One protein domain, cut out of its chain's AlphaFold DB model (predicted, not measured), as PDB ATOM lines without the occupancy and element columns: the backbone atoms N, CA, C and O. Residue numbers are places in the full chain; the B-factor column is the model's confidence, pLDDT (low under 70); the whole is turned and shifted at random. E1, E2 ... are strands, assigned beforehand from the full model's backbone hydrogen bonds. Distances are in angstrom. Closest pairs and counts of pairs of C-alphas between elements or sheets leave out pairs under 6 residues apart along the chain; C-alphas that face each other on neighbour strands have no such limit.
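AT A GLANCE: This is residues 7 to 164 of the 165 residues of an uncharacterized protein of Bacillus sp. M6-12 (UniProt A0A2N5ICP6). Two twisted sheets lie face to face as a sandwich, with their strands running in nearly the same line: a seven-stranded sheet E1 E2 E3 E4 E12 E7 E6 and a six-stranded sheet E8 E9 E10 E11 E5 E13. The hairpin strands E1 to E4 and E8 to E11, long but for the four-residue E8, make most of the two layers, while the short strands E6 and E7 extend the one sheet beyond E12 and the short strands E5 and E13 extend the other beyond E11. The printed part has 158 residues with 13 named strands, E1 to E13 in order along the chain, and no named helix; both sheets are mixed and the class is all strand. The whole is compact, with a radius of gyration of the C-alphas of 15.5 A, yet elongated, spanning 48 by 31 by 27 A.

IN THESE COORDINATES: Find C-alpha 7 at (-35.418, -11.864, -25.305), where E1, residues 7 to 13, begins. In the larger sheet, look next for E2, residues 24 to 33, 29.5 A long; E3, residues 39 to 50, 35.5 A; E4, residues 56 to 64, 25.3 A; E12, residues 153 to 157; E7, residues 82 to 84; and E6, residues 77 to 79. In the other, look for E8, residues 103 to 106; E9, residues 110 to 117, 22.8 A; E10, residues 126 to 137, 32.6 A, which bends by 59 degrees at residue 134; E11, residues 140 to 148, 25.6 A; E5, residues 70 to 72; and E13, residues 161 to 163, ending at C-alpha 163 (-11.926, -15.500, -33.221).

HOW THE PARTS SIT: Start at E1 to E4, a meander, each strand the antiparallel neighbour of the one before: N 9 and O 29 are 2.8 A apart, N 28 and O 44 2.8 A, and N 45 and O 62 2.9 A. E12 is parallel to E4, with N 61 and O 154 at 2.8 A. Across the sandwich, E8 to E11 form a second meander; look at N 111 and O 105, 3.2 A, N 112 and O 130, 2.9 A, and N 131 and O 146, 2.9 A. The facing parts of the sheets are 8.5 A centre to centre. At one edge, the closest C-alphas of E1 and E8, Arg 7 and Ser 106, are 5.6 A apart.

THE WHOLE: The C-alphas farthest apart, Arg 120 and Asn 139, are 49.8 A from each other. The printed part has no cut. Look along residues 85 to 102 for the long link, E7 to E8; residues 90 to 91 pair with residues 56 to 57 of E4, and residues 97 to 98 with residues 116 to 117 of E9, both antiparallel. Mean pLDDT of the printed part is 85.0, with residues 73 to 77, 102 to 106 and 164 under 70.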
ATOM      1  N   ARG A   7     -34.500 -11.605 -26.412       75.56
ATOM      2  CA  ARG A   7     -35.418 -11.864 -25.305       75.56
ATOM      3  C   ARG A   7     -35.134 -13.226 -24.652       75.56
ATOM      4  O   ARG A   7     -35.376 -14.247 -25.305       75.56
ATOM      5  N   PRO A   8     -34.723 -13.273 -23.370       80.31
ATOM      6  CA  PRO A   8     -34.761 -14.506 -22.595       80.31
ATOM      7  C   PRO A   8     -36.229 -14.912 -22.413       80.31
ATOM      8  O   PRO A   8     -37.091 -14.097 -22.071       80.31
ATOM      9  N   LEU A   9     -36.543 -16.170 -22.687       85.19
ATOM     10  CA  LEU A   9     -37.896 -16.713 -22.588       85.19
ATOM     11  C   LEU A   9     -38.101 -17.436 -21.261       85.19
ATOM     12  O   LEU A   9     -39.146 -17.298 -20.630       85.19
ATOM     13  N   LYS A  10     -37.111 -18.237 -20.860       89.38
ATOM     14  CA  LYS A  10     -37.201 -19.110 -19.692       89.38
ATOM     15  C   LYS A  10     -35.804 -19.498 -19.221       89.38
ATOM     16  O   LYS A  10     -34.911 -19.673 -20.040       89.38
ATOM     17  N   ILE A  11     -35.649 -19.688 -17.915       89.88
ATOM     18  CA  ILE A  11     -34.459 -20.302 -17.319       89.88
ATOM     19  C   ILE A  11     -34.921 -21.502 -16.506       89.88
ATOM     20  O   ILE A  11     -35.839 -21.366 -15.691       89.88
ATOM     21  N   LEU A  12     -34.298 -22.651 -16.729       91.38
ATOM     22  CA  LEU A  12     -34.558 -23.897 -16.020       91.38
ATOM     23  C   LEU A  12     -33.256 -24.473 -15.473       91.38
ATOM     24  O   LEU A  12     -32.203 -24.283 -16.068       91.38
ATOM     25  N   ASN A  13     -33.326 -25.183 -14.349       91.00
ATOM     26  CA  ASN A  13     -32.177 -25.939 -13.857       91.00
ATOM     27  C   ASN A  13     -31.922 -27.131 -14.795       91.00
ATOM     28  O   ASN A  13     -32.871 -27.826 -15.167       91.00
ATOM     29  N   LEU A  14     -30.668 -27.366 -15.184       89.50
ATOM     30  CA  LEU A  14     -30.305 -28.492 -16.051       89.50
ATOM     31  C   LEU A  14     -30.635 -29.845 -15.415       89.50
ATOM     32  O   LEU A  14     -31.098 -30.746 -16.110       89.50
ATOM     33  N   ASN A  15     -30.548 -29.946 -14.089       84.06
ATOM     34  CA  ASN A  15     -30.860 -31.180 -13.371       84.06
ATOM     35  C   ASN A  15     -32.336 -31.621 -13.487       84.06
ATOM     36  O   ASN A  15     -32.676 -32.759 -13.161       84.06
ATOM     37  N   SER A  16     -33.220 -30.733 -13.962       80.75
ATOM     38  CA  SER A  16     -34.629 -31.042 -14.223       80.75
ATOM     39  C   SER A  16     -34.843 -31.819 -15.526       80.75
ATOM     40  O   SER A  16     -35.930 -32.350 -15.757       80.75
ATOM     41  N   PHE A  17     -33.814 -31.923 -16.372       82.00
ATOM     42  CA  PHE A  17     -33.855 -32.663 -17.626       82.00
ATOM     43  C   PHE A  17     -33.178 -34.019 -17.467       82.00
ATOM     44  O   PHE A  17     -32.052 -34.125 -16.990       82.00
ATOM     45  N   ARG A  18     -33.839 -35.076 -17.950       75.75
ATOM     46  CA  ARG A  18     -33.333 -36.453 -17.843       75.75
ATOM     47  C   ARG A  18     -31.935 -36.635 -18.454       75.75
ATOM     48  O   ARG A  18     -31.167 -37.426 -17.926       75.75
ATOM     49  N   LYS A  19     -31.628 -35.916 -19.541       80.88
ATOM     50  CA  LYS A  19     -30.343 -36.001 -20.259       80.88
ATOM     51  C   LYS A  19     -29.184 -35.275 -19.554       80.88
ATOM     52  O   LYS A  19     -28.037 -35.564 -19.855       80.88
ATOM     53  N   ASP A  20     -29.483 -34.367 -18.621       80.50
ATOM     54  CA  ASP A  20     -28.517 -33.444 -18.006       80.50
ATOM     55  C   ASP A  20     -28.578 -33.488 -16.465       80.50
ATOM     56  O   ASP A  20     -28.215 -32.522 -15.793       80.50
ATOM     57  N   LYS A  21     -29.065 -34.595 -15.884       76.25
ATOM     58  CA  LYS A  21     -29.362 -34.699 -14.443       76.25
ATOM     59  C   LYS A  21     -28.148 -34.405 -13.550       76.25
ATOM     60  O   LYS A  21     -28.313 -33.864 -12.458       76.25
ATOM     61  N   ASP A  22     -26.957 -34.713 -14.049       78.00
ATOM     62  CA  ASP A  22     -25.691 -34.556 -13.332       78.00
ATOM     63  C   ASP A  22     -25.028 -33.187 -13.577       78.00
ATOM     64  O   ASP A  22     -24.023 -32.852 -12.947       78.00
ATOM     65  N   LYS A  23     -25.591 -32.348 -14.463       84.62
ATOM     66  CA  LYS A  23     -25.061 -31.009 -14.745       84.62
ATOM     67  C   LYS A  23     -25.538 -30.006 -13.690       84.62
ATOM     68  O   LYS A  23     -26.730 -29.723 -13.551       84.62
ATOM     69  N   ARG A  24     -24.582 -29.397 -12.980       86.94
ATOM     70  CA  ARG A  24     -24.813 -28.309 -12.012       86.94
ATOM     71  C   ARG A  24     -24.899 -26.967 -12.740       86.94
ATOM     72  O   ARG A  24     -23.907 -26.245 -12.839       86.94
ATOM     73  N   GLY A  25     -26.071 -26.637 -13.274       93.44
ATOM     74  CA  GLY A  25     -26.223 -25.403 -14.037       93.44
ATOM     75  C   GLY A  25     -27.634 -25.103 -14.518       93.44
ATOM     76  O   GLY A  25     -28.620 -25.643 -14.013       93.44
ATOM     77  N   PHE A  26     -27.733 -24.228 -15.514       94.25
ATOM     78  CA  PHE A  26     -29.001 -23.744 -16.044       94.25
ATOM     79  C   PHE A  26     -29.055 -23.820 -17.564       94.25
ATOM     80  O   PHE A  26     -28.078 -23.559 -18.258       94.25
ATOM     81  N   LYS A  27     -30.252 -24.124 -18.060       93.62
ATOM     82  CA  LYS A  27     -30.648 -23.991 -19.455       93.62
ATOM     83  C   LYS A  27     -31.442 -22.704 -19.618       93.62
ATOM     84  O   LYS A  27     -32.464 -22.506 -18.952       93.62
ATOM     85  N   ILE A  28     -30.982 -21.845 -20.515       91.94
ATOM     86  CA  ILE A  28     -31.597 -20.566 -20.845       91.94
ATOM     87  C   ILE A  28     -32.188 -20.673 -22.248       91.94
ATOM     88  O   ILE A  28     -31.483 -20.929 -23.216       91.94
ATOM     89  N   PHE A  29     -33.497 -20.474 -22.357       91.94
ATOM     90  CA  PHE A  29     -34.200 -20.431 -23.632       91.94
ATOM     91  C   PHE A  29     -34.199 -18.999 -24.128       91.94
ATOM     92  O   PHE A  29     -34.774 -18.121 -23.480       91.94
ATOM     93  N   ASN A  30     -33.599 -18.775 -25.286       90.19
ATOM     94  CA  ASN A  30     -33.410 -17.456 -25.852       90.19
ATOM     95  C   ASN A  30     -34.152 -17.322 -27.178       90.19
ATOM     96  O   ASN A  30     -34.370 -18.283 -27.921       90.19
ATOM     97  N   LYS A  31     -34.554 -16.092 -27.475       89.75
ATOM     98  CA  LYS A  31     -35.013 -15.667 -28.792       89.75
ATOM     99  C   LYS A  31     -34.158 -14.489 -29.234       89.75
ATOM    100  O   LYS A  31     -33.956 -13.575 -28.433       89.75
ATOM    101  N   TYR A  32     -33.766 -14.477 -30.505       87.38
ATOM    102  CA  TYR A  32     -33.170 -13.305 -31.134       87.38
ATOM    103  C   TYR A  32     -33.882 -12.912 -32.432       87.38
ATOM    104  O   TYR A  32     -34.621 -13.704 -33.031       87.38
ATOM    105  N   LYS A  33     -33.705 -11.654 -32.835       86.06
ATOM    106  CA  LYS A  33     -34.157 -11.116 -34.118       86.06
ATOM    107  C   LYS A  33     -32.934 -10.895 -35.005       86.06
ATOM    108  O   LYS A  33     -32.052 -10.142 -34.619       86.06
ATOM    109  N   SER A  34     -32.911 -11.546 -36.164       82.25
ATOM    110  CA  SER A  34     -31.821 -11.404 -37.132       82.25
ATOM    111  C   SER A  34     -31.856 -10.033 -37.811       82.25
ATOM    112  O   SER A  34     -32.935  -9.480 -38.072       82.25
ATOM    113  N   ASN A  35     -30.673  -9.526 -38.148       79.00
ATOM    114  CA  ASN A  35     -30.460  -8.347 -38.981       79.00
ATOM    115  C   ASN A  35     -31.016  -8.529 -40.406       79.00
ATOM    116  O   ASN A  35     -31.491  -7.563 -41.002       79.00
ATOM    117  N   PHE A  36     -31.058  -9.762 -40.920       81.31
ATOM    118  CA  PHE A  36     -31.667 -10.103 -42.215       81.31
ATOM    119  C   PHE A  36     -33.185 -10.328 -42.145       81.31
ATOM    120  O   PHE A  36     -33.832 -10.601 -43.156       81.31
ATOM    121  N   GLY A  37     -33.779 -10.185 -40.958       79.62
ATOM    122  CA  GLY A  37     -35.192 -10.438 -40.715       79.62
ATOM    123  C   GLY A  37     -35.468 -11.842 -40.179       79.62
ATOM    124  O   GLY A  37     -34.647 -12.749 -40.228       79.62
ATOM    125  N   GLY A  38     -36.660 -12.014 -39.611       84.75
ATOM    126  CA  GLY A  38     -37.043 -13.250 -38.932       84.75
ATOM    127  C   GLY A  38     -36.740 -13.250 -37.433       84.75
ATOM    128  O   GLY A  38     -36.172 -12.323 -36.853       84.75
ATOM    129  N   THR A  39     -37.235 -14.285 -36.768       88.69
ATOM    130  CA  THR A  39     -37.094 -14.505 -35.332       88.69
ATOM    131  C   THR A  39     -36.672 -15.944 -35.132       88.69
ATOM    132  O   THR A  39     -37.376 -16.851 -35.573       88.69
ATOM    133  N   PHE A  40     -35.596 -16.140 -34.387       90.19
ATOM    134  CA  PHE A  40     -35.016 -17.451 -34.152       90.19
ATOM    135  C   PHE A  40     -34.964 -17.735 -32.655       90.19
ATOM    136  O   PHE A  40     -34.945 -16.817 -31.829       90.19
ATOM    137  N   LYS A  41     -34.998 -19.018 -32.304       92.50
ATOM    138  CA  LYS A  41     -34.887 -19.503 -30.929       92.50
ATOM    139  C   LYS A  41     -33.641 -20.363 -30.823       92.50
ATOM    140  O   LYS A  41     -33.349 -21.106 -31.750       92.50
ATOM    141  N   PHE A  42     -32.967 -20.272 -29.693       92.50
ATOM    142  CA  PHE A  42     -31.817 -21.105 -29.369       92.50
ATOM    143  C   PHE A  42     -31.771 -21.328 -27.859       92.50
ATOM    144  O   PHE A  42     -32.476 -20.656 -27.096       92.50
ATOM    145  N   GLU A  43     -30.959 -22.280 -27.431       93.06
ATOM    146  CA  GLU A  43     -30.756 -22.585 -26.021       93.06
ATOM    147  C   GLU A  43     -29.295 -22.350 -25.653       93.06
ATOM    148  O   GLU A  43     -28.394 -22.589 -26.454       93.06
ATOM    149  N   THR A  44     -29.077 -21.875 -24.433       92.50
ATOM    150  CA  THR A  44     -27.750 -21.721 -23.841       92.50
ATOM    151  C   THR A  44     -27.710 -22.528 -22.554       92.50
ATOM    152  O   THR A  44     -28.442 -22.218 -21.609       92.50
ATOM    153  N   ASN A  45     -26.879 -23.564 -22.512       93.94
ATOM    154  CA  ASN A  45     -26.612 -24.326 -21.296       93.94
ATOM    155  C   ASN A  45     -25.357 -23.764 -20.645       93.94
ATOM    156  O   ASN A  45     -24.330 -23.667 -21.305       93.94
ATOM    157  N   ILE A  46     -25.429 -23.426 -19.363       94.69
ATOM    158  CA  ILE A  46     -24.284 -22.950 -18.586       94.69
ATOM    159  C   ILE A  46     -24.179 -23.818 -17.343       94.69
ATOM    160  O   ILE A  46     -25.130 -23.867 -16.557       94.69
ATOM    161  N   TYR A  47     -23.061 -24.517 -17.160       94.94
ATOM    162  CA  TYR A  47     -22.864 -25.421 -16.028       94.94
ATOM    163  C   TYR A  47     -21.400 -25.567 -15.626       94.94
ATOM    164  O   TYR A  47     -20.495 -25.314 -16.412       94.94
ATOM    165  N   LEU A  48     -21.178 -26.005 -14.388       92.94
ATOM    166  CA  LEU A  48     -19.843 -26.296 -13.874       92.94
ATOM    167  C   LEU A  48     -19.446 -27.736 -14.196       92.94
ATOM    168  O   LEU A  48     -20.171 -28.675 -13.840       92.94
ATOM    169  N   LYS A  49     -18.278 -27.913 -14.811       91.12
ATOM    170  CA  LYS A  49     -17.664 -29.217 -15.056       91.12
ATOM    171  C   LYS A  49     -16.425 -29.344 -14.173       91.12
ATOM    172  O   LYS A  49     -15.474 -28.592 -14.342       91.12
ATOM    173  N   TYR A  50     -16.483 -30.277 -13.230       89.56
ATOM    174  CA  TYR A  50     -15.404 -30.563 -12.290       89.56
ATOM    175  C   TYR A  50     -14.678 -31.837 -12.708       89.56
ATOM    176  O   TYR A  50     -15.336 -32.832 -13.026       89.56
ATOM    177  N   ASP A  51     -13.353 -31.792 -12.687       88.62
ATOM    178  CA  ASP A  51     -12.481 -32.944 -12.858       88.62
ATOM    179  C   ASP A  51     -11.953 -33.378 -11.484       88.62
ATOM    180  O   ASP A  51     -11.321 -32.606 -10.763       88.62
ATOM    181  N   ALA A  52     -12.254 -34.616 -11.096       86.12
ATOM    182  CA  ALA A  52     -11.865 -35.153  -9.798       86.12
ATOM    183  C   ALA A  52     -10.390 -35.586  -9.740       86.12
ATOM    184  O   ALA A  52      -9.843 -35.674  -8.641       86.12
ATOM    185  N   GLU A  53      -9.757 -35.864 -10.883       88.38
ATOM    186  CA  GLU A  53      -8.357 -36.296 -10.944       88.38
ATOM    187  C   GLU A  53      -7.416 -35.108 -10.743       88.38
ATOM    188  O   GLU A  53      -6.484 -35.177  -9.940       88.38
ATOM    189  N   THR A  54      -7.693 -33.996 -11.423       87.69
ATOM    190  CA  THR A  54      -6.907 -32.754 -11.335       87.69
ATOM    191  C   THR A  54      -7.427 -31.791 -10.267       87.69
ATOM    192  O   THR A  54      -6.751 -30.820  -9.929       87.69
ATOM    193  N   GLN A  55      -8.624 -32.048  -9.727       88.69
ATOM    194  CA  GLN A  55      -9.354 -31.151  -8.826       88.69
ATOM    195  C   GLN A  55      -9.618 -29.765  -9.436       88.69
ATOM    196  O   GLN A  55      -9.766 -28.783  -8.703       88.69
ATOM    197  N   THR A  56      -9.684 -29.667 -10.766       90.06
ATOM    198  CA  THR A  56      -9.937 -28.411 -11.480       90.06
ATOM    199  C   THR A  56     -11.394 -28.293 -11.913       90.06
ATOM    200  O   THR A  56     -12.128 -29.276 -12.040       90.06
ATOM    201  N   GLU A  57     -11.865 -27.060 -12.091       90.44
ATOM    202  CA  GLU A  57     -13.223 -26.791 -12.563       90.44
ATOM    203  C   GLU A  57     -13.213 -25.783 -13.704       90.44
ATOM    204  O   GLU A  57     -12.466 -24.804 -13.690       90.44
ATOM    205  N   VAL A  58     -14.098 -26.011 -14.671       92.19
ATOM    206  CA  VAL A  58     -14.370 -25.086 -15.769       92.19
ATOM    207  C   VAL A  58     -15.857 -24.754 -15.827       92.19
ATOM    208  O   VAL A  58     -16.722 -25.559 -15.456       92.19
ATOM    209  N   VAL A  59     -16.171 -23.568 -16.334       93.75
ATOM    210  CA  VAL A  59     -17.526 -23.189 -16.729       93.75
ATOM    211  C   VAL A  59     -17.739 -23.646 -18.168       93.75
ATOM    212  O   VAL A  59     -17.104 -23.145 -19.092       93.75
ATOM    213  N   GLN A  60     -18.657 -24.581 -18.379       93.88
ATOM    214  CA  GLN A  60     -19.058 -25.013 -19.711       93.88
ATOM    215  C   GLN A  60     -20.266 -24.203 -20.187       93.88
ATOM    216  O   GLN A  60     -21.277 -24.102 -19.486       93.88
ATOM    217  N   VAL A  61     -20.167 -23.674 -21.403       93.56
ATOM    218  CA  VAL A  61     -21.224 -22.951 -22.110       93.56
ATOM    219  C   VAL A  61     -21.510 -23.692 -23.412       93.56
ATOM    220  O   VAL A  61     -20.613 -23.859 -24.231       93.56
ATOM    221  N   GLU A  62     -22.742 -24.150 -23.617       93.12
ATOM    222  CA  GLU A  62     -23.150 -24.850 -24.842       93.12
ATOM    223  C   GLU A  62     -24.296 -24.103 -25.519       93.12
ATOM    224  O   GLU A  62     -25.295 -23.769 -24.873       93.12
ATOM    225  N   PHE A  63     -24.176 -23.889 -26.828       91.75
ATOM    226  CA  PHE A  63     -25.248 -23.344 -27.654       91.75
ATOM    227  C   PHE A  63     -25.941 -24.465 -28.437       91.75
ATOM    228  O   PHE A  63     -25.337 -25.094 -29.305       91.75
ATOM    229  N   GLU A  64     -27.230 -24.696 -28.165       91.56
ATOM    230  CA  GLU A  64     -28.066 -25.627 -28.939       91.56
ATOM    231  C   GLU A  64     -28.985 -24.838 -29.890       91.56
ATOM    232  O   GLU A  64     -29.619 -23.853 -29.494       91.56
ATOM    233  N   ASN A  65     -29.114 -25.301 -31.138       91.00
ATOM    234  CA  ASN A  65     -29.993 -24.721 -32.169       91.00
ATOM    235  C   ASN A  65     -29.696 -23.254 -32.535       91.00
ATOM    236  O   ASN A  65     -30.529 -22.585 -33.152       91.00
ATOM    237  N   LEU A  66     -28.528 -22.729 -32.160       89.31
ATOM    238  CA  LEU A  66     -28.076 -21.441 -32.663       89.31
ATOM    239  C   LEU A  66     -27.752 -21.597 -34.151       89.31
ATOM    240  O   LEU A  66     -27.055 -22.523 -34.535       89.31
ATOM    241  N   THR A  67     -28.277 -20.712 -34.992       86.25
ATOM    242  CA  THR A  67     -28.049 -20.761 -36.447       86.25
ATOM    243  C   THR A  67     -26.930 -19.833 -36.903       86.25
ATOM    244  O   THR A  67     -26.446 -19.968 -38.022       86.25
ATOM    245  N   LEU A  68     -26.532 -18.879 -36.058       87.81
ATOM    246  CA  LEU A  68     -25.455 -17.949 -36.366       87.81
ATOM    247  C   LEU A  68     -24.094 -18.572 -36.029       87.81
ATOM    248  O   LEU A  68     -23.967 -19.235 -34.991       87.81
ATOM    249  N   PRO A  69     -23.062 -18.330 -36.852       87.88
ATOM    250  CA  PRO A  69     -21.688 -18.545 -36.422       87.88
ATOM    251  C   PRO A  69     -21.387 -17.679 -35.194       87.88
ATOM    252  O   PRO A  69     -21.891 -16.560 -35.063       87.88
ATOM    253  N   ILE A  70     -20.561 -18.201 -34.297       87.38
ATOM    254  CA  ILE A  70     -20.139 -17.492 -33.091       87.38
ATOM    255  C   ILE A  70     -18.842 -16.748 -33.380       87.38
ATOM    256  O   ILE A  70     -17.914 -17.298 -33.969       87.38
ATOM    257  N   TYR A  71     -18.788 -15.502 -32.937       84.00
ATOM    258  CA  TYR A  71     -17.628 -14.632 -32.999       84.00
ATOM    259  C   TYR A  71     -17.192 -14.284 -31.575       84.00
ATOM    260  O   TYR A  71     -17.994 -13.786 -30.788       84.00
ATOM    261  N   MET A  72     -15.938 -14.544 -31.226       79.81
ATOM    262  CA  MET A  72     -15.394 -14.211 -29.907       79.81
ATOM    263  C   MET A  72     -14.215 -13.267 -30.057       79.81
ATOM    264  O   MET A  72     -13.296 -13.537 -30.826       79.81
ATOM    265  N   GLU A  73     -14.224 -12.182 -29.292       68.44
ATOM    266  CA  GLU A  73     -13.101 -11.238 -29.265       68.44
ATOM    267  C   GLU A  73     -12.000 -11.658 -28.287       68.44
ATOM    268  O   GLU A  73     -10.846 -11.305 -28.487       68.44
ATOM    269  N   THR A  74     -12.332 -12.436 -27.253       60.91
ATOM    270  CA  THR A  74     -11.416 -12.763 -26.145       60.91
ATOM    271  C   THR A  74     -11.033 -14.241 -26.044       60.91
ATOM    272  O   THR A  74     -10.362 -14.637 -25.091       60.91
ATOM    273  N   ALA A  75     -11.437 -15.085 -26.996       58.62
ATOM    274  CA  ALA A  75     -11.022 -16.486 -26.994       58.62
ATOM    275  C   ALA A  75      -9.554 -16.612 -27.424       58.62
ATOM    276  O   ALA A  75      -9.154 -16.045 -28.436       58.62
ATOM    277  N   ILE A  76      -8.761 -17.378 -26.667       59.72
ATOM    278  CA  ILE A  76      -7.316 -17.539 -26.919       59.72
ATOM    279  C   ILE A  76      -6.999 -18.771 -27.745       59.72
ATOM    280  O   ILE A  76      -6.003 -18.797 -28.466       59.72
ATOM    281  N   ARG A  77      -7.845 -19.798 -27.665       68.38
ATOM    282  CA  ARG A  77      -7.636 -21.040 -28.398       68.38
ATOM    283  C   ARG A  77      -8.953 -21.558 -28.950       68.38
ATOM    284  O   ARG A  77      -9.912 -21.723 -28.198       68.38
ATOM    285  N   LEU A  78      -8.960 -21.834 -30.254       72.56
ATOM    286  CA  LEU A  78      -9.927 -22.731 -30.878       72.56
ATOM    287  C   LEU A  78      -9.353 -24.144 -30.845       72.56
ATOM    288  O   LEU A  78      -8.201 -24.357 -31.226       72.56
ATOM    289  N   ASP A  79     -10.155 -25.090 -30.384       71.06
ATOM    290  CA  ASP A  79      -9.858 -26.517 -30.429       71.06
ATOM    291  C   ASP A  79     -11.050 -27.224 -31.072       71.06
ATOM    292  O   ASP A  79     -12.073 -27.404 -30.421       71.06
ATOM    293  N   GLU A  80     -10.934 -27.528 -32.369       71.38
ATOM    294  CA  GLU A  80     -11.981 -28.098 -33.236       71.38
ATOM    295  C   GLU A  80     -13.331 -27.349 -33.187       71.38
ATOM    296  O   GLU A  80     -13.605 -26.488 -34.026       71.38
ATOM    297  N   ASP A  81     -14.169 -27.680 -32.206       72.06
ATOM    298  CA  ASP A  81     -15.527 -27.187 -31.970       72.06
ATOM    299  C   ASP A  81     -15.674 -26.404 -30.648       72.06
ATOM    300  O   ASP A  81     -16.790 -26.065 -30.228       72.06
ATOM    301  N   LYS A  82     -14.551 -26.106 -29.984       81.25
ATOM    302  CA  LYS A  82     -14.493 -25.414 -28.694       81.25
ATOM    303  C   LYS A  82     -13.663 -24.151 -28.755       81.25
ATOM    304  O   LYS A  82     -12.665 -24.060 -29.466       81.25
ATOM    305  N   ALA A  83     -14.044 -23.206 -27.912       81.75
ATOM    306  CA  ALA A  83     -13.227 -22.060 -27.575       81.75
ATOM    307  C   ALA A  83     -12.999 -21.990 -26.075       81.75
ATOM    308  O   ALA A  83     -13.929 -22.187 -25.294       81.75
ATOM    309  N   ILE A  84     -11.758 -21.715 -25.687       81.75
ATOM    310  CA  ILE A  84     -11.328 -21.715 -24.288       81.75
ATOM    311  C   ILE A  84     -10.822 -20.314 -23.924       81.75
ATOM    312  O   ILE A  84     -10.089 -19.689 -24.702       81.75
ATOM    313  N   SER A  85     -11.253 -19.804 -22.765       80.31
ATOM    314  CA  SER A  85     -10.813 -18.506 -22.240       80.31
ATOM    315  C   SER A  85      -9.346 -18.522 -21.774       80.31
ATOM    316  O   SER A  85      -8.736 -19.577 -21.631       80.31
ATOM    317  N   SER A  86      -8.782 -17.335 -21.531       72.38
ATOM    318  CA  SER A  86      -7.397 -17.096 -21.063       72.38
ATOM    319  C   SER A  86      -7.025 -17.709 -19.730       72.38
ATOM    320  O   SER A  86      -5.850 -17.746 -19.381       72.38
ATOM    321  N   ASN A  87      -8.026 -18.013 -18.923       81.38
ATOM    322  CA  ASN A  87      -7.824 -18.186 -17.503       81.38
ATOM    323  C   ASN A  87      -7.110 -19.503 -17.237       81.38
ATOM    324  O   ASN A  87      -7.433 -20.524 -17.842       81.38
ATOM    325  N   GLU A  88      -6.155 -19.467 -16.313       78.69
ATOM    326  CA  GLU A  88      -5.485 -20.674 -15.853       78.69
ATOM    327  C   GLU A  88      -6.476 -21.599 -15.147       78.69
ATOM    328  O   GLU A  88      -7.439 -21.150 -14.512       78.69
ATOM    329  N   GLU A  89      -6.235 -22.905 -15.264       80.75
ATOM    330  CA  GLU A  89      -7.026 -23.893 -14.545       80.75
ATOM    331  C   GLU A  89      -7.011 -23.605 -13.046       80.75
ATOM    332  O   GLU A  89      -5.965 -23.426 -12.422       80.75
ATOM    333  N   ARG A  90      -8.208 -23.560 -12.465       80.56
ATOM    334  CA  ARG A  90      -8.396 -23.244 -11.056       80.56
ATOM    335  C   ARG A  90      -8.685 -24.523 -10.289       80.56
ATOM    336  O   ARG A  90      -9.728 -25.145 -10.497       80.56
ATOM    337  N   THR A  91      -7.784 -24.889  -9.382       85.00
ATOM    338  CA  THR A  91      -8.045 -25.939  -8.394       85.00
ATOM    339  C   THR A  91      -9.111 -25.463  -7.414       85.00
ATOM    340  O   THR A  91      -9.047 -24.332  -6.928       85.00
ATOM    341  N   ILE A  92     -10.083 -26.325  -7.120       85.62
ATOM    342  CA  ILE A  92     -11.124 -26.053  -6.128       85.62
ATOM    343  C   ILE A  92     -11.168 -27.158  -5.073       85.62
ATOM    344  O   ILE A  92     -11.150 -28.352  -5.373       85.62
ATOM    345  N   SER A  93     -11.247 -26.742  -3.816       82.31
ATOM    346  CA  SER A  93     -11.297 -27.608  -2.637       82.31
ATOM    347  C   SER A  93     -12.702 -28.145  -2.350       82.31
ATOM    348  O   SER A  93     -12.872 -29.083  -1.564       82.31
ATOM    349  N   SER A  94     -13.736 -27.560  -2.966       82.12
ATOM    350  CA  SER A  94     -15.122 -27.964  -2.757       82.12
ATOM    351  C   SER A  94     -16.001 -27.748  -3.986       82.12
ATOM    352  O   SER A  94     -15.778 -26.844  -4.785       82.12
ATOM    353  N   LEU A  95     -17.033 -28.587  -4.141       84.88
ATOM    354  CA  LEU A  95     -17.981 -28.465  -5.248       84.88
ATOM    355  C   LEU A  95     -18.791 -27.173  -5.118       84.88
ATOM    356  O   LEU A  95     -19.680 -27.061  -4.271       84.88
ATOM    357  N   ARG A  96     -18.518 -26.225  -6.013       91.00
ATOM    358  CA  ARG A  96     -19.247 -24.960  -6.102       91.00
ATOM    359  C   ARG A  96     -20.638 -25.153  -6.710       91.00
ATOM    360  O   ARG A  96     -20.966 -26.191  -7.288       91.00
ATOM    361  N   LYS A  97     -21.507 -24.163  -6.590       91.25
ATOM    362  CA  LYS A  97     -22.820 -24.159  -7.246       91.25
ATOM    363  C   LYS A  97     -22.945 -22.914  -8.101       91.25
ATOM    364  O   LYS A  97     -22.558 -21.823  -7.696       91.25
ATOM    365  N   LEU A  98     -23.540 -23.085  -9.270       92.69
ATOM    366  CA  LEU A  98     -23.928 -21.961 -10.098       92.69
ATOM    367  C   LEU A  98     -25.273 -21.429  -9.590       92.69
ATOM    368  O   LEU A  98     -26.214 -22.200  -9.372       92.69
ATOM    369  N   VAL A  99     -25.378 -20.121  -9.392       91.81
ATOM    370  CA  VAL A  99     -26.608 -19.455  -8.960       91.81
ATOM    371  C   VAL A  99     -27.376 -18.973 -10.182       91.81
ATOM    372  O   VAL A  99     -26.806 -18.513 -11.172       91.81
ATOM    373  N   ARG A 100     -28.705 -19.091 -10.122       88.44
ATOM    374  CA  ARG A 100     -29.588 -18.654 -11.205       88.44
ATOM    375  C   ARG A 100     -29.352 -17.160 -11.489       88.44
ATOM    376  O   ARG A 100     -29.361 -16.383 -10.536       88.44
ATOM    377  N   PRO A 101     -29.221 -16.738 -12.759       83.44
ATOM    378  CA  PRO A 101     -28.959 -15.344 -13.085       83.44
ATOM    379  C   PRO A 101     -30.131 -14.479 -12.623       83.44
ATOM    380  O   PRO A 101     -31.294 -14.776 -12.914       83.44
ATOM    381  N   THR A 102     -29.813 -13.424 -11.873       66.31
ATOM    382  CA  THR A 102     -30.790 -12.511 -11.257       66.31
ATOM    383  C   THR A 102     -31.028 -11.259 -12.096       66.31
ATOM    384  O   THR A 102     -32.100 -10.660 -12.012       66.31
ATOM    385  N   LYS A 103     -30.065 -10.889 -12.949       62.41
ATOM    386  CA  LYS A 103     -30.170  -9.780 -13.900       62.41
ATOM    387  C   LYS A 103     -30.053 -10.311 -15.321       62.41
ATOM    388  O   LYS A 103     -29.076 -10.972 -15.656       62.41
ATOM    389  N   ILE A 104     -31.069 -10.008 -16.127       63.94
ATOM    390  CA  ILE A 104     -31.035 -10.211 -17.574       63.94
ATOM    391  C   ILE A 104     -31.512  -8.933 -18.244       63.94
ATOM    392  O   ILE A 104     -32.712  -8.646 -18.308       63.94
ATOM    393  N   THR A 105     -30.570  -8.142 -18.727       66.56
ATOM    394  CA  THR A 105     -30.844  -7.005 -19.602       66.56
ATOM    395  C   THR A 105     -30.983  -7.548 -21.017       66.56
ATOM    396  O   THR A 105     -30.166  -8.317 -21.508       66.56
ATOM    397  N   SER A 106     -32.111  -7.231 -21.652       62.97
ATOM    398  CA  SER A 106     -32.409  -7.689 -23.009       62.97
ATOM    399  C   SER A 106     -33.057  -6.562 -23.801       62.97
ATOM    400  O   SER A 106     -34.260  -6.284 -23.711       62.97
ATOM    401  N   LYS A 107     -32.209  -5.856 -24.546       70.12
ATOM    402  CA  LYS A 107     -32.626  -4.944 -25.613       70.12
ATOM    403  C   LYS A 107     -31.955  -5.421 -26.891       70.12
ATOM    404  O   LYS A 107     -32.475  -6.327 -27.535       70.12
ATOM    405  N   ASP A 108     -30.795  -4.861 -27.182       73.06
ATOM    406  CA  ASP A 108     -29.981  -5.174 -28.357       73.06
ATOM    407  C   ASP A 108     -28.873  -6.178 -28.027       73.06
ATOM    408  O   ASP A 108     -28.435  -6.943 -28.878       73.06
ATOM    409  N   ILE A 109     -28.518  -6.217 -26.746       81.19
ATOM    410  CA  ILE A 109     -27.566  -7.114 -26.110       81.19
ATOM    411  C   ILE A 109     -28.357  -7.971 -25.124       81.19
ATOM    412  O   ILE A 109     -29.335  -7.502 -24.522       81.19
ATOM    413  N   LEU A 110     -27.948  -9.224 -24.989       84.94
ATOM    414  CA  LEU A 110     -28.384 -10.122 -23.937       84.94
ATOM    415  C   LEU A 110     -27.231 -10.321 -22.959       84.94
ATOM    416  O   LEU A 110     -26.238 -10.950 -23.309       84.94
ATOM    417  N   GLU A 111     -27.371  -9.781 -21.752       86.62
ATOM    418  CA  GLU A 111     -26.348  -9.885 -20.710       86.62
ATOM    419  C   GLU A 111     -26.863 -10.753 -19.566       86.62
ATOM    420  O   GLU A 111     -28.015 -10.620 -19.135       86.62
ATOM    421  N   PHE A 112     -25.999 -11.619 -19.052       86.19
ATOM    422  CA  PHE A 112     -26.262 -12.410 -17.861       86.19
ATOM    423  C   PHE A 112     -25.102 -12.279 -16.885       86.19
ATOM    424  O   PHE A 112     -23.941 -12.345 -17.278       86.19
ATOM    425  N   VAL A 113     -25.448 -12.166 -15.605       90.25
ATOM    426  CA  VAL A 113     -24.500 -12.264 -14.493       90.25
ATOM    427  C   VAL A 113     -24.930 -13.429 -13.611       90.25
ATOM    428  O   VAL A 113     -26.081 -13.483 -13.158       90.25
ATOM    429  N   MET A 114     -24.023 -14.377 -13.393       92.44
ATOM    430  CA  MET A 114     -24.243 -15.581 -12.594       92.44
ATOM    431  C   MET A 114     -23.163 -15.678 -11.521       92.44
ATOM    432  O   MET A 114     -21.977 -15.593 -11.819       92.44
ATOM    433  N   MET A 115     -23.579 -15.887 -10.272       93.12
ATOM    434  CA  MET A 115     -22.642 -16.153  -9.181       93.12
ATOM    435  C   MET A 115     -22.247 -17.627  -9.192       93.12
ATOM    436  O   MET A 115     -23.094 -18.501  -9.404       93.12
ATOM    437  N   ILE A 116     -20.978 -17.903  -8.919       93.56
ATOM    438  CA  ILE A 116     -20.455 -19.235  -8.636       93.56
ATOM    439  C   ILE A 116     -20.070 -19.230  -7.159       93.56
ATOM    440  O   ILE A 116     -19.166 -18.506  -6.752       93.56
ATOM    441  N   GLU A 117     -20.790 -20.002  -6.350       93.31
ATOM    442  CA  GLU A 117     -20.655 -19.984  -4.893       93.31
ATOM    443  C   GLU A 117     -20.042 -21.286  -4.383       93.31
ATOM    444  O   GLU A 117     -20.553 -22.376  -4.658       93.31
ATOM    445  N   SER A 118     -18.990 -21.170  -3.585       90.44
ATOM    446  CA  SER A 118     -18.483 -22.236  -2.730       90.44
ATOM    447  C   SER A 118     -19.209 -22.204  -1.388       90.44
ATOM    448  O   SER A 118     -19.469 -21.143  -0.827       90.44
ATOM    449  N   SER A 119     -19.563 -23.373  -0.853       84.50
ATOM    450  CA  SER A 119     -20.169 -23.465   0.482       84.50
ATOM    451  C   SER A 119     -19.137 -23.548   1.607       84.50
ATOM    452  O   SER A 119     -19.529 -23.595   2.770       84.50
ATOM    453  N   ARG A 120     -17.846 -23.687   1.271       85.75
ATOM    454  CA  ARG A 120     -16.763 -23.890   2.244       85.75
ATOM    455  C   ARG A 120     -15.741 -22.765   2.223       85.75
ATOM    456  O   ARG A 120     -15.316 -22.352   3.291       85.75
ATOM    457  N   GLU A 121     -15.391 -22.269   1.039       86.12
ATOM    458  CA  GLU A 121     -14.292 -21.321   0.858       86.12
ATOM    459  C   GLU A 121     -14.741 -20.105   0.051       86.12
ATOM    460  O   GLU A 121     -14.872 -20.161  -1.169       86.12
ATOM    461  N   GLU A 122     -14.952 -18.966   0.712       86.06
ATOM    462  CA  GLU A 122     -15.407 -17.739   0.036       86.06
ATOM    463  C   GLU A 122     -14.413 -17.224  -1.009       86.06
ATOM    464  O   GLU A 122     -14.814 -16.596  -1.987       86.06
ATOM    465  N   THR A 123     -13.123 -17.517  -0.831       86.00
ATOM    466  CA  THR A 123     -12.075 -17.170  -1.799       86.00
ATOM    467  C   THR A 123     -12.277 -17.866  -3.143       86.00
ATOM    468  O   THR A 123     -11.805 -17.360  -4.158       86.00
ATOM    469  N   GLU A 124     -13.003 -18.990  -3.174       88.75
ATOM    470  CA  GLU A 124     -13.361 -19.742  -4.380       88.75
ATOM    471  C   GLU A 124     -14.600 -19.200  -5.100       88.75
ATOM    472  O   GLU A 124     -14.927 -19.677  -6.194       88.75
ATOM    473  N   ASN A 125     -15.298 -18.226  -4.506       91.88
ATOM    474  CA  ASN A 125     -16.421 -17.568  -5.156       91.88
ATOM    475  C   ASN A 125     -15.956 -16.832  -6.413       91.88
ATOM    476  O   ASN A 125     -14.834 -16.334  -6.503       91.88
ATOM    477  N   ASP A 126     -16.845 -16.774  -7.393       93.19
ATOM    478  CA  ASP A 126     -16.549 -16.203  -8.696       93.19
ATOM    479  C   ASP A 126     -17.822 -15.636  -9.327       93.19
ATOM    480  O   ASP A 126     -18.946 -15.918  -8.893       93.19
ATOM    481  N   ILE A 127     -17.644 -14.813 -10.352       92.94
ATOM    482  CA  ILE A 127     -18.720 -14.172 -11.093       92.94
ATOM    483  C   ILE A 127     -18.500 -14.481 -12.566       92.94
ATOM    484  O   ILE A 127     -17.456 -14.173 -13.131       92.94
ATOM    485  N   LEU A 128     -19.503 -15.097 -13.183       92.31
ATOM    486  CA  LEU A 128     -19.579 -15.253 -14.625       92.31
ATOM    487  C   LEU A 128     -20.432 -14.121 -15.190       92.31
ATOM    488  O   LEU A 128     -21.640 -14.060 -14.940       92.31
ATOM    489  N   GLU A 129     -19.813 -13.273 -15.995       91.50
ATOM    490  CA  GLU A 129     -20.482 -12.266 -16.808       91.50
ATOM    491  C   GLU A 129     -20.400 -12.684 -18.275       91.50
ATOM    492  O   GLU A 129     -19.336 -13.055 -18.770       91.50
ATOM    493  N   MET A 130     -21.532 -12.649 -18.972       89.50
ATOM    494  CA  MET A 130     -21.608 -13.012 -20.383       89.50
ATOM    495  C   MET A 130     -22.509 -12.046 -21.139       89.50
ATOM    496  O   MET A 130     -23.635 -11.790 -20.705       89.50
ATOM    497  N   SER A 131     -22.039 -11.576 -22.294       89.19
ATOM    498  CA  SER A 131     -22.805 -10.770 -23.242       89.19
ATOM    499  C   SER A 131     -22.958 -11.513 -24.576       89.19
ATOM    500  O   SER A 131     -22.043 -12.191 -25.047       89.19
ATOM    501  N   LEU A 132     -24.148 -11.423 -25.172       88.19
ATOM    502  CA  LEU A 132     -24.475 -11.970 -26.491       88.19
ATOM    503  C   LEU A 132     -25.067 -10.860 -27.362       88.19
ATOM    504  O   LEU A 132     -26.068 -10.238 -26.986       88.19
ATOM    505  N   VAL A 133     -24.465 -10.619 -28.530       86.44
ATOM    506  CA  VAL A 133     -24.830  -9.513 -29.433       86.44
ATOM    507  C   VAL A 133     -24.859  -9.999 -30.879       86.44
ATOM    508  O   VAL A 133     -23.905 -10.634 -31.317       86.44
ATOM    509  N   PRO A 134     -25.907  -9.710 -31.670       85.75
ATOM    510  CA  PRO A 134     -25.916 -10.068 -33.077       85.75
ATOM    511  C   PRO A 134     -25.167  -8.969 -33.845       85.75
ATOM    512  O   PRO A 134     -25.573  -7.805 -33.836       85.75
ATOM    513  N   VAL A 135     -24.065  -9.309 -34.496       86.62
ATOM    514  CA  VAL A 135     -23.219  -8.334 -35.196       86.62
ATOM    515  C   VAL A 135     -23.120  -8.663 -36.676       86.62
ATOM    516  O   VAL A 135     -23.216  -9.820 -37.080       86.62
ATOM    517  N   MET A 136     -22.912  -7.632 -37.488       86.50
ATOM    518  CA  MET A 136     -22.672  -7.759 -38.922       86.50
ATOM    519  C   MET A 136     -21.182  -7.560 -39.199       86.50
ATOM    520  O   MET A 136     -20.637  -6.509 -38.864       86.50
ATOM    521  N   LYS A 137     -20.535  -8.547 -39.825       82.31
ATOM    522  CA  LYS A 137     -19.133  -8.481 -40.268       82.31
ATOM    523  C   LYS A 137     -19.020  -9.134 -41.645       82.31
ATOM    524  O   LYS A 137     -19.593 -10.197 -41.858       82.31
ATOM    525  N   ASP A 138     -18.345  -8.487 -42.591       84.31
ATOM    526  CA  ASP A 138     -18.125  -9.016 -43.950       84.31
ATOM    527  C   ASP A 138     -19.411  -9.503 -44.653       84.31
ATOM    528  O   ASP A 138     -19.444 -10.564 -45.270       84.31
ATOM    529  N   ASN A 139     -20.506  -8.738 -44.530       83.75
ATOM    530  CA  ASN A 139     -21.849  -9.079 -45.035       83.75
ATOM    531  C   ASN A 139     -22.445 -10.397 -44.498       83.75
ATOM    532  O   ASN A 139     -23.417 -10.907 -45.056       83.75
ATOM    533  N   GLN A 140     -21.924 -10.918 -43.389       88.12
ATOM    534  CA  GLN A 140     -22.456 -12.073 -42.679       88.12
ATOM    535  C   GLN A 140     -22.850 -11.681 -41.248       88.12
ATOM    536  O   GLN A 140     -22.212 -10.845 -40.607       88.12
ATOM    537  N   GLU A 141     -23.935 -12.273 -40.749       88.12
ATOM    538  CA  GLU A 141     -24.377 -12.087 -39.369       88.12
ATOM    539  C   GLU A 141     -23.699 -13.114 -38.456       88.12
ATOM    540  O   GLU A 141     -23.634 -14.302 -38.778       88.12
ATOM    541  N   TYR A 142     -23.227 -12.645 -37.305       89.06
ATOM    542  CA  TYR A 142     -22.577 -13.442 -36.273       89.06
ATOM    543  C   TYR A 142     -23.242 -13.214 -34.923       89.06
ATOM    544  O   TYR A 142     -23.786 -12.146 -34.642       89.06
ATOM    545  N   MET A 143     -23.130 -14.209 -34.053       88.81
ATOM    546  CA  MET A 143     -23.329 -14.039 -32.623       88.81
ATOM    547  C   MET A 143     -21.993 -13.654 -31.990       88.81
ATOM    548  O   MET A 143     -21.143 -14.521 -31.793       88.81
ATOM    549  N   LYS A 144     -21.799 -12.378 -31.657       88.44
ATOM    550  CA  LYS A 144     -20.672 -11.955 -30.827       88.44
ATOM    551  C   LYS A 144     -20.908 -12.391 -29.381       88.44
ATOM    552  O   LYS A 144     -21.991 -12.154 -28.842       88.44
ATOM    553  N   ILE A 145     -19.894 -13.001 -28.778       88.00
ATOM    554  CA  ILE A 145     -19.897 -13.436 -27.380       88.00
ATOM    555  C   ILE A 145     -18.723 -12.792 -26.657       88.00
ATOM    556  O   ILE A 145     -17.580 -12.897 -27.108       88.00
ATOM    557  N   GLU A 146     -19.009 -12.180 -25.515       88.38
ATOM    558  CA  GLU A 146     -17.993 -11.739 -24.564       88.38
ATOM    559  C   GLU A 146     -18.236 -12.454 -23.240       88.38
ATOM    560  O   GLU A 146     -19.380 -12.596 -22.799       88.38
ATOM    561  N   VAL A 147     -17.158 -12.925 -22.618       88.62
ATOM    562  CA  VAL A 147     -17.218 -13.606 -21.328       88.62
ATOM    563  C   VAL A 147     -16.124 -13.076 -20.418       88.62
ATOM    564  O   VAL A 147     -14.980 -12.927 -20.843       88.62
ATOM    565  N   SER A 148     -16.486 -12.840 -19.161       88.94
ATOM    566  CA  SER A 148     -15.578 -12.520 -18.067       88.94
ATOM    567  C   SER A 148     -15.877 -13.447 -16.891       88.94
ATOM    568  O   SER A 148     -17.018 -13.547 -16.442       88.94
ATOM    569  N   CYS A 149     -14.869 -14.184 -16.436       89.81
ATOM    570  CA  CYS A 149     -14.937 -15.084 -15.286       89.81
ATOM    571  C   CYS A 149     -13.512 -15.363 -14.810       89.81
ATOM    572  O   CYS A 149     -12.608 -15.352 -15.646       89.81
ATOM    573  N   GLN A 150     -13.275 -15.606 -13.517       90.06
ATOM    574  CA  GLN A 150     -11.946 -16.049 -13.068       90.06
ATOM    575  C   GLN A 150     -11.710 -17.525 -13.401       90.06
ATOM    576  O   GLN A 150     -10.600 -17.908 -13.758       90.06
ATOM    577  N   THR A 151     -12.752 -18.343 -13.289       91.31
ATOM    578  CA  THR A 151     -12.768 -19.758 -13.656       91.31
ATOM    579  C   THR A 151     -12.718 -19.875 -15.182       91.31
ATOM    580  O   THR A 151     -13.456 -19.153 -15.858       91.31
ATOM    581  N   PRO A 152     -11.897 -20.778 -15.750       90.69
ATOM    582  CA  PRO A 152     -11.838 -20.966 -17.194       90.69
ATOM    583  C   PRO A 152     -13.203 -21.275 -17.788       90.69
ATOM    584  O   PRO A 152     -13.971 -22.070 -17.238       90.69
ATOM    585  N   VAL A 153     -13.491 -20.658 -18.931       91.38
ATOM    586  CA  VAL A 153     -14.747 -20.845 -19.651       91.38
ATOM    587  C   VAL A 153     -14.480 -21.582 -20.950       91.38
ATOM    588  O   VAL A 153     -13.624 -21.183 -21.739       91.38
ATOM    589  N   VAL A 154     -15.246 -22.643 -21.176       91.38
ATOM    590  CA  VAL A 154     -15.233 -23.431 -22.405       91.38
ATOM    591  C   VAL A 154     -16.563 -23.225 -23.117       91.38
ATOM    592  O   VAL A 154     -17.618 -23.596 -22.601       91.38
ATOM    593  N   ILE A 155     -16.518 -22.644 -24.311       90.06
ATOM    594  CA  ILE A 155     -17.674 -22.450 -25.185       90.06
ATOM    595  C   ILE A 155     -17.694 -23.564 -26.226       90.06
ATOM    596  O   ILE A 155     -16.703 -23.794 -26.911       90.06
ATOM    597  N   HIS A 156     -18.839 -24.225 -26.360       90.31
ATOM    598  CA  HIS A 156     -19.109 -25.253 -27.359       90.31
ATOM    599  C   HIS A 156     -20.309 -24.854 -28.215       90.31
ATOM    600  O   HIS A 156     -21.320 -24.358 -27.702       90.31
ATOM    601  N   SER A 157     -20.204 -25.069 -29.525       84.12
ATOM    602  CA  SER A 157     -21.294 -24.803 -30.462       84.12
ATOM    603  C   SER A 157     -21.300 -25.799 -31.607       84.12
ATOM    604  O   SER A 157     -20.261 -26.256 -32.066       84.12
ATOM    605  N   GLN A 158     -22.499 -26.087 -32.110       81.56
ATOM    606  CA  GLN A 158     -22.693 -26.848 -33.346       81.56
ATOM    607  C   GLN A 158     -22.479 -25.986 -34.601       81.56
ATOM    608  O   GLN A 158     -22.449 -26.507 -35.715       81.56
ATOM    609  N   THR A 159     -22.370 -24.665 -34.437       81.12
ATOM    610  CA  THR A 159     -22.031 -23.728 -35.512       81.12
ATOM    611  C   THR A 159     -20.545 -23.419 -35.535       81.12
ATOM    612  O   THR A 159     -19.827 -23.630 -34.561       81.12
ATOM    613  N   THR A 160     -20.083 -22.869 -36.655       81.69
ATOM    614  CA  THR A 160     -18.707 -22.395 -36.803       81.69
ATOM    615  C   THR A 160     -18.348 -21.381 -35.715       81.69
ATOM    616  O   THR A 160     -19.054 -20.385 -35.534       81.69
ATOM    617  N   LEU A 161     -17.220 -21.612 -35.041       80.25
ATOM    618  CA  LEU A 161     -16.581 -20.666 -34.129       80.25
ATOM    619  C   LEU A 161     -15.531 -19.842 -34.889       80.25
ATOM    620  O   LEU A 161     -14.757 -20.392 -35.672       80.25
ATOM    621  N   LYS A 162     -15.488 -18.531 -34.650       76.81
ATOM    622  CA  LYS A 162     -14.459 -17.618 -35.166       76.81
ATOM    623  C   LYS A 162     -13.902 -16.746 -34.041       76.81
ATOM    624  O   LYS A 162     -14.659 -16.290 -33.183       76.81
ATOM    625  N   ILE A 163     -12.597 -16.489 -34.079       72.56
ATOM    626  CA  ILE A 163     -11.926 -15.500 -33.221       72.56
ATOM    627  C   ILE A 163     -11.784 -14.189 -34.009       72.56
ATOM    628  O   ILE A 163     -11.690 -14.204 -35.237       72.56
ATOM    629  N   ALA A 164     -11.827 -13.054 -33.313       66.12
ATOM    630  CA  ALA A 164     -11.407 -11.768 -33.858       66.12
ATOM    631  C   ALA A 164      -9.909 -11.790 -34.213       66.12
ATOM    632  O   ALA A 164      -9.078 -11.880 -33.316       66.12
TER     633      ALA A 164